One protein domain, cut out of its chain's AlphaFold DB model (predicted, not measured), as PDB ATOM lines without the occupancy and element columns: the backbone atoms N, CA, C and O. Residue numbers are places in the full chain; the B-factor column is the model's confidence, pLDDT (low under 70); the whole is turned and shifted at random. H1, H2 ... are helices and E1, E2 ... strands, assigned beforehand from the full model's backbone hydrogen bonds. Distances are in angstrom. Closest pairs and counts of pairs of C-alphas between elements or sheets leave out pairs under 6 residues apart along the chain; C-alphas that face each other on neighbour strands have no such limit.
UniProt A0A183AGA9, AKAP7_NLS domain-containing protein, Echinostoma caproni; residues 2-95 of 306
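This is residues 2 to 95 of the 306 residues of the protein "AKAP7_NLS domain-containing protein" of Echinostoma caproni (UniProt A0A183AGA9). A strongly twisted sheet of four strands has three helices over one face and its other face bare. The long helix H1 runs along the strands over the inner strands E1 and E3, H3 runs along the edge strand E4 on one side of it, and H2 stands up from the sheet over the other edge strand, E2. The printed part has 94 residues, with three named helices and four named strands that follow each other along the chain as H1 E1 E2 H2 E3 E4 H3; the sheet order is E2 E1 E3 E4, all antiparallel, and the class is mixed, helices and strands. It is compact, with a radius of gyration of the C-alphas of 12.8 A and spans of 34 by 27 by 23 A.

H1, residues 2 to 22, is on the sheet at a height of 8.9 A. Its line stands at 25 degrees to that of E3, residues 67 to 73, on the local plane; their closest C-alphas are those of Ala 13 and Ile 68, 6.6 A apart. E1, residues 31 to 36, and E2, residues 42 to 46, form a hairpin, with N 33 and O 45 at 2.8 A. H2, residues 47 to 55, has a height over the sheet of 8.4 A; its closest C-alpha pair with E1 is Ile 47 and Ile 32, 5.5 A. H1 and H2 are near each other. E2, H2 and E3 make a split strand-helix-strand unit, two strands running the same way with E1 between them in the sheet, and its crossover is right-handed. E1 and E3 are antiparallel neighbours, with N 32 and O 72 at 2.9 A. E3 and E4, residues 76 to 80, form a second hairpin, with N 71 and O 79 at 2.9 A. H3, residues 87 to 95, has a height of 9.3 A; its closest C-alpha pair with E4 is Val 90 and Val 78, 5.3 A. H1, with residues 15 to 19 alone, touches H3 at a steep tilt of 49 degrees, the same way; the closest C-alphas are those of Val 16 and Phe 87, 4.9 A. H2 and H3 are apart. Every O i to N i+4 pair is within hydrogen-bond range in H2 and H3, and 16 of 17 in H1.

H1 begins at C-alpha 2 (-15.205, 97.651, 122.515) and is 30.9 A long. E1 measures 16.7 A, E2 13.5 A, H2 12.4 A, E3 18.4 A and E4 11.1 A. E3 begins at C-alpha 67 (-8.048, 102.439, 111.434). H3, 12.3 A long, ends at C-alpha 95 (-4.498, 88.153, 90.628).

The C-alphas farthest apart are those of Lys 2 and Ser 25, 36.8 A. The printed part has no cut. The link from H2 to E3, 11 residues, is long. The mean pLDDT of the printed part is 72.5; 30 residues are under 70, among them residues 2 to 11 and 55 to 66.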
ATOM      1  N   LYS A   2     -15.629  96.995 123.780       32.75
ATOM      2  CA  LYS A   2     -15.205  97.651 122.515       32.75
ATOM      3  C   LYS A   2     -13.697  97.594 122.195       32.75
ATOM      4  O   LYS A   2     -13.333  97.486 121.036       32.75
ATOM      5  N   ALA A   3     -12.827  97.649 123.206       30.61
ATOM      6  CA  ALA A   3     -11.373  97.633 123.003       30.61
ATOM      7  C   ALA A   3     -10.816  96.282 122.508       30.61
ATOM      8  O   ALA A   3      -9.737  96.254 121.935       30.61
ATOM      9  N   VAL A   4     -11.543  95.177 122.723       32.50
ATOM     10  CA  VAL A   4     -11.096  93.831 122.324       32.50
ATOM     11  C   VAL A   4     -11.444  93.556 120.856       32.50
ATOM     12  O   VAL A   4     -10.613  93.038 120.126       32.50
ATOM     13  N   GLU A   5     -12.619  93.993 120.387       35.88
ATOM     14  CA  GLU A   5     -13.027  93.853 118.976       35.88
ATOM     15  C   GLU A   5     -12.176  94.721 118.031       35.88
ATOM     16  O   GLU A   5     -11.802  94.276 116.951       35.88
ATOM     17  N   LEU A   6     -11.790  95.929 118.463       43.00
ATOM     18  CA  LEU A   6     -10.877  96.805 117.711       43.00
ATOM     19  C   LEU A   6      -9.450  96.237 117.597       43.00
ATOM     20  O   LEU A   6      -8.753  96.548 116.636       43.00
ATOM     21  N   SER A   7      -9.022  95.419 118.565       48.19
ATOM     22  CA  SER A   7      -7.702  94.771 118.573       48.19
ATOM     23  C   SER A   7      -7.614  93.669 117.512       48.19
ATOM     24  O   SER A   7      -6.674  93.660 116.723       48.19
ATOM     25  N   ASP A   8      -8.621  92.791 117.446       53.38
ATOM     26  CA  ASP A   8      -8.657  91.671 116.491       53.38
ATOM     27  C   ASP A   8      -8.815  92.142 115.029       53.38
ATOM     28  O   ASP A   8      -8.210  91.568 114.118       53.38
ATOM     29  N   GLU A   9      -9.597  93.206 114.787       53.69
ATOM     30  CA  GLU A   9      -9.741  93.830 113.457       53.69
ATOM     31  C   GLU A   9      -8.403  94.402 112.957       53.69
ATOM     32  O   GLU A   9      -8.022  94.215 111.795       53.69
ATOM     33  N   MET A  10      -7.669  95.071 113.851       59.34
ATOM     34  CA  MET A  10      -6.366  95.662 113.550       59.34
ATOM     35  C   MET A  10      -5.321  94.579 113.251       59.34
ATOM     36  O   MET A  10      -4.567  94.701 112.283       59.34
ATOM     37  N   ASP A  11      -5.323  93.481 114.008       68.00
ATOM     38  CA  ASP A  11      -4.394  92.365 113.817       68.00
ATOM     39  C   ASP A  11      -4.561  91.684 112.449       68.00
ATOM     40  O   ASP A  11      -3.576  91.294 111.811       68.00
ATOM     41  N   GLN A  12      -5.791  91.594 111.937       74.50
ATOM     42  CA  GLN A  12      -6.060  91.019 110.617       74.50
ATOM     43  C   GLN A  12      -5.705  91.963 109.465       74.50
ATOM     44  O   GLN A  12      -5.136  91.513 108.467       74.50
ATOM     45  N   ALA A  13      -5.982  93.262 109.603       79.06
ATOM     46  CA  ALA A  13      -5.549  94.265 108.632       79.06
ATOM     47  C   ALA A  13      -4.019  94.267 108.492       79.06
ATOM     48  O   ALA A  13      -3.481  94.250 107.382       79.06
ATOM     49  N   LEU A  14      -3.313  94.200 109.625       81.31
ATOM     50  CA  LEU A  14      -1.857  94.107 109.676       81.31
ATOM     51  C   LEU A  14      -1.338  92.785 109.100       81.31
ATOM     52  O   LEU A  14      -0.308  92.778 108.427       81.31
ATOM     53  N   ALA A  15      -2.040  91.668 109.308       82.44
ATOM     54  CA  ALA A  15      -1.684  90.393 108.689       82.44
ATOM     55  C   ALA A  15      -1.775  90.451 107.152       82.44
ATOM     56  O   ALA A  15      -0.906  89.916 106.462       82.44
ATOM     57  N   VAL A  16      -2.787  91.136 106.613       85.81
ATOM     58  CA  VAL A  16      -2.939  91.362 105.167       85.81
ATOM     59  C   VAL A  16      -1.872  92.316 104.635       85.81
ATOM     60  O   VAL A  16      -1.258  92.018 103.611       85.81
ATOM     61  N   LEU A  17      -1.576  93.397 105.360       85.88
ATOM     62  CA  LEU A  17      -0.500  94.330 105.019       85.88
ATOM     63  C   LEU A  17       0.864  93.625 104.964       85.88
ATOM     64  O   LEU A  17       1.605  93.779 103.997       85.88
ATOM     65  N   ARG A  18       1.173  92.783 105.960       84.25
ATOM     66  CA  ARG A  18       2.376  91.931 105.954       84.25
ATOM     67  C   ARG A  18       2.390  90.999 104.750       84.25
ATOM     68  O   ARG A  18       3.424  90.857 104.111       84.25
ATOM     69  N   GLY A  19       1.250  90.396 104.417       84.94
ATOM     70  CA  GLY A  19       1.114  89.572 103.221       84.94
ATOM     71  C   GLY A  19       1.528  90.313 101.949       84.94
ATOM     72  O   GLY A  19       2.344  89.796 101.192       84.94
ATOM     73  N   PHE A  20       1.050  91.545 101.750       88.00
ATOM     74  CA  PHE A  20       1.457  92.372 100.608       88.00
ATOM     75  C   PHE A  20       2.948  92.714 100.607       88.00
ATOM     76  O   PHE A  20       3.546  92.830  99.541       88.00
ATOM     77  N   LEU A  21       3.557  92.881 101.781       85.69
ATOM     78  CA  LEU A  21       4.979  93.203 101.894       85.69
ATOM     79  C   LEU A  21       5.890  92.012 101.576       85.69
ATOM     80  O   LEU A  21       6.951  92.222 100.990       85.69
ATOM     81  N   TYR A  22       5.486  90.798 101.959       85.00
ATOM     82  CA  TYR A  22       6.287  89.580 101.801       85.00
ATOM     83  C   TYR A  22       6.005  88.800 100.512       85.00
ATOM     84  O   TYR A  22       6.813  87.959 100.124       85.00
ATOM     85  N   ASP A  23       4.871  89.034  99.851       84.62
ATOM     86  CA  ASP A  23       4.544  88.360  98.597       84.62
ATOM     87  C   ASP A  23       5.151  89.088  97.391       84.62
ATOM     88  O   ASP A  23       4.537  89.969  96.792       84.62
ATOM     89  N   GLU A  24       6.358  88.673  97.003       82.25
ATOM     90  CA  GLU A  24       7.088  89.223  95.851       82.25
ATOM     91  C   GLU A  24       6.400  88.973  94.496       82.25
ATOM     92  O   GLU A  24       6.779  89.570  93.490       82.25
ATOM     93  N   SER A  25       5.395  88.089  94.441       81.62
ATOM     94  CA  SER A  25       4.681  87.781  93.196       81.62
ATOM     95  C   SER A  25       3.566  88.774  92.860       81.62
ATOM     96  O   SER A  25       3.039  88.730  91.748       81.62
ATOM     97  N   LEU A  26       3.199  89.650  93.800       83.81
ATOM     98  CA  LEU A  26       2.208  90.705  93.600       83.81
ATOM     99  C   LEU A  26       2.890  92.047  93.335       83.81
ATOM    100  O   LEU A  26       3.795  92.456  94.062       83.81
ATOM    101  N   ASP A  27       2.405  92.779  92.331       83.81
ATOM    102  CA  ASP A  27       2.819  94.166  92.146       83.81
ATOM    103  C   ASP A  27       2.191  95.025  93.246       83.81
ATOM    104  O   ASP A  27       0.973  95.081  93.399       83.81
ATOM    105  N   ARG A  28       3.022  95.706  94.034       84.88
ATOM    106  CA  ARG A  28       2.557  96.532  95.157       84.88
ATOM    107  C   ARG A  28       2.123  97.930  94.725       84.88
ATOM    108  O   ARG A  28       1.316  98.553  95.403       84.88
ATOM    109  N   ARG A  29       2.605  98.405  93.572       84.06
ATOM    110  CA  ARG A  29       2.318  99.749  93.043       84.06
ATOM    111  C   ARG A  29       0.823 100.062  92.889       84.06
ATOM    112  O   ARG A  29       0.438 101.180  93.216       84.06
ATOM    113  N   PRO A  30      -0.040  99.141  92.413       80.88
ATOM    114  CA  PRO A  30      -1.473  99.406  92.299       80.88
ATOM    115  C   PRO A  30      -2.239  99.299  93.628       80.88
ATOM    116  O   PRO A  30      -3.467  99.410  93.607       80.88
ATOM    117  N   ILE A  31      -1.576  99.043  94.762       88.25
ATOM    118  CA  ILE A  31      -2.256  98.897  96.051       88.25
ATOM    119  C   ILE A  31      -2.529 100.266  96.665       88.25
ATOM    120  O   ILE A  31      -1.618 101.072  96.854       88.25
ATOM    121  N   ILE A  32      -3.785 100.480  97.048       85.94
ATOM    122  CA  ILE A  32      -4.246 101.667  97.765       85.94
ATOM    123  C   ILE A  32      -4.823 101.230  99.114       85.94
ATOM    124  O   ILE A  32      -5.622 100.297  99.196       85.94
ATOM    125  N   VAL A  33      -4.427 101.908 100.183       87.94
ATOM    126  CA  VAL A  33      -4.903 101.702 101.550       87.94
ATOM    127  C   VAL A  33      -5.930 102.780 101.867       87.94
ATOM    128  O   VAL A  33      -5.613 103.965 101.810       87.94
ATOM    129  N   GLY A  34      -7.155 102.365 102.193       81.75
ATOM    130  CA  GLY A  34      -8.202 103.242 102.708       81.75
ATOM    131  C   GLY A  34      -8.256 103.151 104.226       81.75
ATOM    132  O   GLY A  34      -8.531 102.076 104.768       81.75
ATOM    133  N   TYR A  35      -7.999 104.255 104.921       81.50
ATOM    134  CA  TYR A  35      -7.972 104.295 106.383       81.50
ATOM    135  C   TYR A  35      -8.676 105.537 106.931       81.50
ATOM    136  O   TYR A  35      -8.812 106.551 106.246       81.50
ATOM    137  N   LEU A  36      -9.144 105.431 108.173       76.44
ATOM    138  CA  LEU A  36      -9.785 106.518 108.901       76.44
ATOM    139  C   LEU A  36      -8.736 107.349 109.648       76.44
ATOM    140  O   LEU A  36      -7.870 106.781 110.319       76.44
ATOM    141  N   THR A  37      -8.843 108.669 109.548       69.94
ATOM    142  CA  THR A  37      -8.059 109.627 110.342       69.94
ATOM    143  C   THR A  37      -8.731 109.959 111.675       69.94
ATOM    144  O   THR A  37      -9.882 109.595 111.917       69.94
ATOM    145  N   GLU A  38      -8.033 110.704 112.537       65.62
ATOM    146  CA  GLU A  38      -8.587 111.228 113.795       65.62
ATOM    147  C   GLU A  38      -9.815 112.135 113.590       65.62
ATOM    148  O   GLU A  38     -10.628 112.272 114.503       65.62
ATOM    149  N   THR A  39      -9.983 112.727 112.399       66.62
ATOM    150  CA  THR A  39     -11.143 113.562 112.038       66.62
ATOM    151  C   THR A  39     -12.311 112.772 111.445       66.62
ATOM    152  O   THR A  39     -13.278 113.375 110.996       66.62
ATOM    153  N   GLU A  40     -12.248 111.436 111.459       65.94
ATOM    154  CA  GLU A  40     -13.222 110.524 110.834       65.94
ATOM    155  C   GLU A  40     -13.329 110.640 109.300       65.94
ATOM    156  O   GLU A  40     -14.237 110.072 108.689       65.94
ATOM    157  N   ASP A  41     -12.365 111.294 108.651       71.06
ATOM    158  CA  ASP A  41     -12.272 111.313 107.194       71.06
ATOM    159  C   ASP A  41     -11.565 110.057 106.676       71.06
ATOM    160  O   ASP A  41     -10.568 109.600 107.253       71.06
ATOM    161  N   ILE A  42     -12.069 109.515 105.562       76.44
ATOM    162  CA  ILE A  42     -11.449 108.394 104.850       76.44
ATOM    163  C   ILE A  42     -10.402 108.950 103.888       76.44
ATOM    164  O   ILE A  42     -10.736 109.676 102.950       76.44
ATOM    165  N   ILE A  43      -9.148 108.559 104.096       80.69
ATOM    166  CA  ILE A  43      -8.039 108.891 103.203       80.69
ATOM    167  C   ILE A  43      -7.604 107.635 102.452       80.69
ATOM    168  O   ILE A  43      -7.504 106.549 103.025       80.69
ATOM    169  N   GLU A  44      -7.337 107.799 101.156       84.75
ATOM    170  CA  GLU A  44      -6.768 106.772 100.288       84.75
ATOM    171  C   GLU A  44      -5.333 107.134  99.910       84.75
ATOM    172  O   GLU A  44      -5.096 108.179  99.307       84.75
ATOM    173  N   LEU A  45      -4.380 106.257 100.230       87.19
ATOM    174  CA  LEU A  45      -2.970 106.423  99.870       87.19
ATOM    175  C   LEU A  45      -2.414 105.169  99.217       87.19
ATOM    176  O   LEU A  45      -2.844 104.059  99.522       87.19
ATOM    177  N   GLY A  46      -1.409 105.335  98.356       87.88
ATOM    178  CA  GLY A  46      -0.618 104.199  97.889       87.88
ATOM    179  C   GLY A  46       0.048 103.484  99.067       87.88
ATOM    180  O   GLY A  46       0.412 104.128 100.051       87.88
ATOM    181  N   ILE A  47       0.219 102.163  98.977       88.25
ATOM    182  CA  ILE A  47       0.768 101.365 100.087       88.25
ATOM    183  C   ILE A  47       2.121 101.887 100.587       88.25
ATOM    184  O   ILE A  47       2.315 101.983 101.793       88.25
ATOM    185  N   ASP A  48       3.016 102.302  99.689       86.81
ATOM    186  CA  ASP A  48       4.332 102.825 100.069       86.81
ATOM    187  C   ASP A  48       4.212 104.173 100.801       86.81
ATOM    188  O   ASP A  48       4.805 104.360 101.857       86.81
ATOM    189  N   GLN A  49       3.345 105.073 100.321       86.44
ATOM    190  CA  GLN A  49       3.078 106.364 100.972       86.44
ATOM    191  C   GLN A  49       2.459 106.185 102.362       86.44
ATOM    192  O   GLN A  49       2.791 106.910 103.297       86.44
ATOM    193  N   PHE A  50       1.559 105.212 102.502       85.88
ATOM    194  CA  PHE A  50       0.965 104.858 103.784       85.88
ATOM    195  C   PHE A  50       2.018 104.305 104.759       85.88
ATOM    196  O   PHE A  50       2.037 104.681 105.930       85.88
ATOM    197  N   LEU A  51       2.933 103.454 104.283       83.62
ATOM    198  CA  LEU A  51       4.031 102.917 105.091       83.62
ATOM    199  C   LEU A  51       5.028 104.004 105.514       83.62
ATOM    200  O   LEU A  51       5.459 104.003 106.667       83.62
ATOM    201  N   ASP A  52       5.345 104.950 104.631       82.75
ATOM    202  CA  ASP A  52       6.198 106.098 104.952       82.75
ATOM    203  C   ASP A  52       5.556 106.972 106.043       82.75
ATOM    204  O   ASP A  52       6.219 107.366 107.005       82.75
ATOM    205  N   GLN A  53       4.244 107.221 105.952       76.50
ATOM    206  CA  GLN A  53       3.504 107.954 106.985       76.50
ATOM    207  C   GLN A  53       3.463 107.219 108.326       76.50
ATOM    208  O   GLN A  53       3.540 107.864 109.374       76.50
ATOM    209  N   LEU A  54       3.374 105.887 108.308       73.25
ATOM    210  CA  LEU A  54       3.476 105.080 109.520       73.25
ATOM    211  C   LEU A  54       4.864 105.219 110.160       73.25
ATOM    212  O   LEU A  54       4.951 105.441 111.363       73.25
ATOM    213  N   GLN A  55       5.948 105.143 109.386       67.75
ATOM    214  CA  GLN A  55       7.320 105.195 109.918       67.75
ATOM    215  C   GLN A  55       7.710 106.549 110.533       67.75
ATOM    216  O   GLN A  55       8.591 106.596 111.388       67.75
ATOM    217  N   MET A  56       7.061 107.642 110.123       59.88
ATOM    218  CA  MET A  56       7.334 108.996 110.625       59.88
ATOM    219  C   MET A  56       6.659 109.311 111.974       59.88
ATOM    220  O   MET A  56       6.887 110.384 112.534       59.88
ATOM    221  N   GLN A  57       5.833 108.405 112.509       58.06
ATOM    222  CA  GLN A  57       5.082 108.600 113.754       58.06
ATOM    223  C   GLN A  57       5.793 107.955 114.964       58.06
ATOM    224  O   GLN A  57       6.320 106.844 114.847       58.06
ATOM    225  N   PRO A  58       5.803 108.596 116.154       54.16
ATOM    226  CA  PRO A  58       6.365 108.006 117.368       54.16
ATOM    227  C   PRO A  58       5.683 106.676 117.725       54.16
ATOM    228  O   PRO A  58       4.456 106.560 117.694       54.16
ATOM    229  N   GLN A  59       6.481 105.678 118.116       54.78
ATOM    230  CA  GLN A  59       6.063 104.286 118.368       54.78
ATOM    231  C   GLN A  59       4.866 104.138 119.336       54.78
ATOM    232  O   GLN A  59       4.112 103.170 119.244       54.78
ATOM    233  N   GLU A  60       4.662 105.107 120.231       50.09
ATOM    234  CA  GLU A  60       3.593 105.117 121.239       50.09
ATOM    235  C   GLU A  60       2.200 105.476 120.678       50.09
ATOM    236  O   GLU A  60       1.199 105.198 121.333       50.09
ATOM    237  N   GLN A  61       2.102 106.013 119.453       50.09
ATOM    238  CA  GLN A  61       0.831 106.406 118.813       50.09
ATOM    239  C   GLN A  61       0.433 105.524 117.616       50.09
ATOM    240  O   GLN A  61      -0.681 105.632 117.107       50.09
ATOM    241  N   MET A  62       1.282 104.572 117.210       49.28
ATOM    242  CA  MET A  62       1.032 103.710 116.039       49.28
ATOM    243  C   MET A  62      -0.281 102.914 116.091       49.28
ATOM    244  O   MET A  62      -0.834 102.574 115.051       49.28
ATOM    245  N   HIS A  63      -0.791 102.630 117.290       50.69
ATOM    246  CA  HIS A  63      -1.984 101.807 117.502       50.69
ATOM    247  C   HIS A  63      -3.284 102.624 117.572       50.69
ATOM    248  O   HIS A  63      -4.361 102.035 117.623       50.69
ATOM    249  N   GLN A  64      -3.207 103.961 117.614       48.19
ATOM    250  CA  GLN A  64      -4.376 104.834 117.786       48.19
ATOM    251  C   GLN A  64      -4.767 105.616 116.527       48.19
ATOM    252  O   GLN A  64      -5.912 106.047 116.439       48.19
ATOM    253  N   VAL A  65      -3.868 105.773 115.550       52.78
ATOM    254  CA  VAL A  65      -4.022 106.853 114.556       52.78
ATOM    255  C   VAL A  65      -4.620 106.404 113.216       52.78
ATOM    256  O   VAL A  65      -5.282 107.207 112.565       52.78
ATOM    257  N   TYR A  66      -4.487 105.134 112.803       62.75
ATOM    258  CA  TYR A  66      -4.982 104.703 111.485       62.75
ATOM    259  C   TYR A  66      -5.799 103.416 111.541       62.75
ATOM    260  O   TYR A  66      -5.272 102.304 111.507       62.75
ATOM    261  N   ARG A  67      -7.126 103.570 111.570       75.00
ATOM    262  CA  ARG A  67      -8.048 102.439 111.434       75.00
ATOM    263  C   ARG A  67      -8.183 102.086 109.957       75.00
ATOM    264  O   ARG A  67      -8.935 102.732 109.230       75.00
ATOM    265  N   ILE A  68      -7.440 101.078 109.506       80.75
ATOM    266  CA  ILE A  68      -7.529 100.589 108.124       80.75
ATOM    267  C   ILE A  68      -8.935 100.028 107.889       80.75
ATOM    268  O   ILE A  68      -9.384  99.130 108.600       80.75
ATOM    269  N   LEU A  69      -9.627 100.555 106.881       77.94
ATOM    270  CA  LEU A  69     -10.981 100.148 106.512       77.94
ATOM    271  C   LEU A  69     -10.973  99.163 105.347       77.94
ATOM    272  O   LEU A  69     -11.783  98.236 105.329       77.94
ATOM    273  N   TYR A  70     -10.086  99.361 104.368       78.88
ATOM    274  CA  TYR A  70      -9.976  98.492 103.200       78.88
ATOM    275  C   TYR A  70      -8.631  98.600 102.479       78.88
ATOM    276  O   TYR A  70      -7.921  99.597 102.578       78.88
ATOM    277  N   PHE A  71      -8.327  97.570 101.691       81.62
ATOM    278  CA  PHE A  71      -7.267  97.591 100.689       81.62
ATOM    279  C   PHE A  71      -7.892  97.504  99.303       81.62
ATOM    280  O   PHE A  71      -8.731  96.637  99.040       81.62
ATOM    281  N   LYS A  72      -7.462  98.387  98.409       80.94
ATOM    282  CA  LYS A  72      -7.750  98.338  96.981       80.94
ATOM    283  C   LYS A  72      -6.531  97.846  96.215       80.94
ATOM    284  O   LYS A  72      -5.401  98.131  96.590       80.94
ATOM    285  N   TYR A  73      -6.780  97.148  95.122       78.06
ATOM    286  CA  TYR A  73      -5.799  96.787  94.116       78.06
ATOM    287  C   TYR A  73      -6.316  97.289  92.768       78.06
ATOM    288  O   TYR A  73      -7.381  96.865  92.307       78.06
ATOM    289  N   ARG A  74      -5.603  98.238  92.155       75.12
ATOM    290  CA  ARG A  74      -6.106  99.058  91.041       75.12
ATOM    291  C   ARG A  74      -7.408  99.762  91.463       75.12
ATOM    292  O   ARG A  74      -7.418 100.539  92.409       75.12
ATOM    293  N   SER A  75      -8.516  99.467  90.790       70.38
ATOM    294  CA  SER A  75      -9.847 100.027  91.054       70.38
ATOM    295  C   SER A  75     -10.758  99.106  91.887       70.38
ATOM    296  O   SER A  75     -11.946  99.389  92.038       70.38
ATOM    297  N   TRP A  76     -10.231  97.997  92.420       67.00
ATOM    298  CA  TRP A  76     -11.011  96.953  93.094       67.00
ATOM    299  C   TRP A  76     -10.701  96.914  94.583       67.00
ATOM    300  O   TRP A  76      -9.534  96.852  94.945       67.00
ATOM    301  N   ILE A  77     -11.715  96.889  95.450       74.19
ATOM    302  CA  ILE A  77     -11.515  96.600  96.877       74.19
ATOM    303  C   ILE A  77     -11.277  95.093  97.019       74.19
ATOM    304  O   ILE A  77     -12.141  94.288  96.684       74.19
ATOM    305  N   VAL A  78     -10.092  94.714  97.491       74.50
ATOM    306  CA  VAL A  78      -9.660  93.310  97.630       74.50
ATOM    307  C   VAL A  78      -9.714  92.811  99.076       74.50
ATOM    308  O   VAL A  78      -9.645  91.611  99.339       74.50
ATOM    309  N   TRP A  79      -9.856  93.726 100.033       84.06
ATOM    310  CA  TRP A  79     -10.022  93.430 101.452       84.06
ATOM    311  C   TRP A  79     -10.759  94.572 102.146       84.06
ATOM    312  O   TRP A  79     -10.532  95.729 101.804       84.06
ATOM    313  N   ASN A  80     -11.596  94.272 103.142       78.81
ATOM    314  CA  ASN A  80     -12.195  95.281 104.013       78.81
ATOM    315  C   ASN A  80     -12.325  94.777 105.462       78.81
ATOM    316  O   ASN A  80     -12.435  93.571 105.693       78.81
ATOM    317  N   ALA A  81     -12.362  95.709 106.414       67.44
ATOM    318  CA  ALA A  81     -12.419  95.434 107.851       67.44
ATOM    319  C   ALA A  81     -13.724  94.748 108.295       67.44
ATOM    320  O   ALA A  81     -13.762  94.101 109.331       67.44
ATOM    321  N   ILE A  82     -14.798  94.851 107.504       62.78
ATOM    322  CA  ILE A  82     -16.093  94.219 107.809       62.78
ATOM    323  C   ILE A  82     -16.054  92.715 107.504       62.78
ATOM    324  O   ILE A  82     -16.654  91.907 108.210       62.78
ATOM    325  N   THR A  83     -15.401  92.336 106.405       61.91
ATOM    326  CA  THR A  83     -15.332  90.949 105.924       61.91
ATOM    327  C   THR A  83     -14.104  90.222 106.437       61.91
ATOM    328  O   THR A  83     -14.141  88.995 106.509       61.91
ATOM    329  N   SER A  84     -13.044  90.954 106.797       71.38
ATOM    330  CA  SER A  84     -11.896  90.422 107.533       71.38
ATOM    331  C   SER A  84     -11.272  89.181 106.881       71.38
ATOM    332  O   SER A  84     -10.860  88.219 107.530       71.38
ATOM    333  N   LYS A  85     -11.226  89.177 105.543       75.12
ATOM    334  CA  LYS A  85     -10.767  88.023 104.761       75.12
ATOM    335  C   LYS A  85      -9.273  87.758 104.996       75.12
ATOM    336  O   LYS A  85      -8.495  88.710 105.078       75.12
ATOM    337  N   PRO A  86      -8.833  86.487 105.031       82.56
ATOM    338  CA  PRO A  86      -7.416  86.162 105.147       82.56
ATOM    339  C   PRO A  86      -6.650  86.551 103.875       82.56
ATOM    340  O   PRO A  86      -7.192  86.494 102.768       82.56
ATOM    341  N   PHE A  87      -5.352  86.850 104.012       84.38
ATOM    342  CA  PHE A  87      -4.495  87.307 102.906       84.38
ATOM    343  C   PHE A  87      -4.527  86.400 101.664       84.38
ATOM    344  O   PHE A  87      -4.469  86.888 100.539       84.38
ATOM    345  N   ARG A  88      -4.685  85.081 101.834       79.12
ATOM    346  CA  ARG A  88      -4.794  84.136 100.709       79.12
ATOM    347  C   ARG A  88      -5.924  84.500  99.737       79.12
ATOM    348  O   ARG A  88      -5.744  84.361  98.529       79.12
ATOM    349  N   GLU A  89      -7.065  84.943 100.258       73.31
ATOM    350  CA  GLU A  89      -8.210  85.342  99.435       73.31
ATOM    351  C   GLU A  89      -7.977  86.723  98.814       73.31
ATOM    352  O   GLU A  89      -8.208  86.905  97.623       73.31
ATOM    353  N   VAL A  90      -7.401  87.656  99.574       77.56
ATOM    354  CA  VAL A  90      -6.988  88.975  99.066       77.56
ATOM    355  C   VAL A  90      -6.049  88.828  97.863       77.56
ATOM    356  O   VAL A  90      -6.304  89.379  96.795       77.56
ATOM    357  N   ARG A  91      -5.022  87.980  97.985       82.31
ATOM    358  CA  ARG A  91      -4.089  87.642  96.902       82.31
ATOM    359  C   ARG A  91      -4.811  87.099  95.673       82.31
ATOM    360  O   ARG A  91      -4.498  87.488  94.550       82.31
ATOM    361  N   ARG A  92      -5.781  86.196  95.857       78.12
ATOM    362  CA  ARG A  92      -6.572  85.648  94.746       78.12
ATOM    363  C   ARG A  92      -7.322  86.759  94.005       78.12
ATOM    364  O   ARG A  92      -7.364  86.730  92.775       78.12
ATOM    365  N   GLN A  93      -7.882  87.723  94.734       72.25
ATOM    366  CA  GLN A  93      -8.606  88.859  94.163       72.25
ATOM    367  C   GLN A  93      -7.681  89.827  93.414       72.25
ATOM    368  O   GLN A  93      -8.032  90.245  92.312       72.25
ATOM    369  N   CYS A  94      -6.469  90.092  93.914       76.19
ATOM    370  CA  CYS A  94      -5.465  90.875  93.179       76.19
ATOM    371  C   CYS A  94      -5.094  90.216  91.840       76.19
ATOM    372  O   CYS A  94      -5.155  90.850  90.790       76.19
ATOM    373  N   MET A  95      -4.815  88.906  91.851       77.06
ATOM    374  CA  MET A  95      -4.498  88.153  90.628       77.06
ATOM    375  C   MET A  95      -5.658  88.147  89.624       77.06
ATOM    376  O   MET A  95      -5.445  88.065  88.415       77.06
TER     377      MET A  95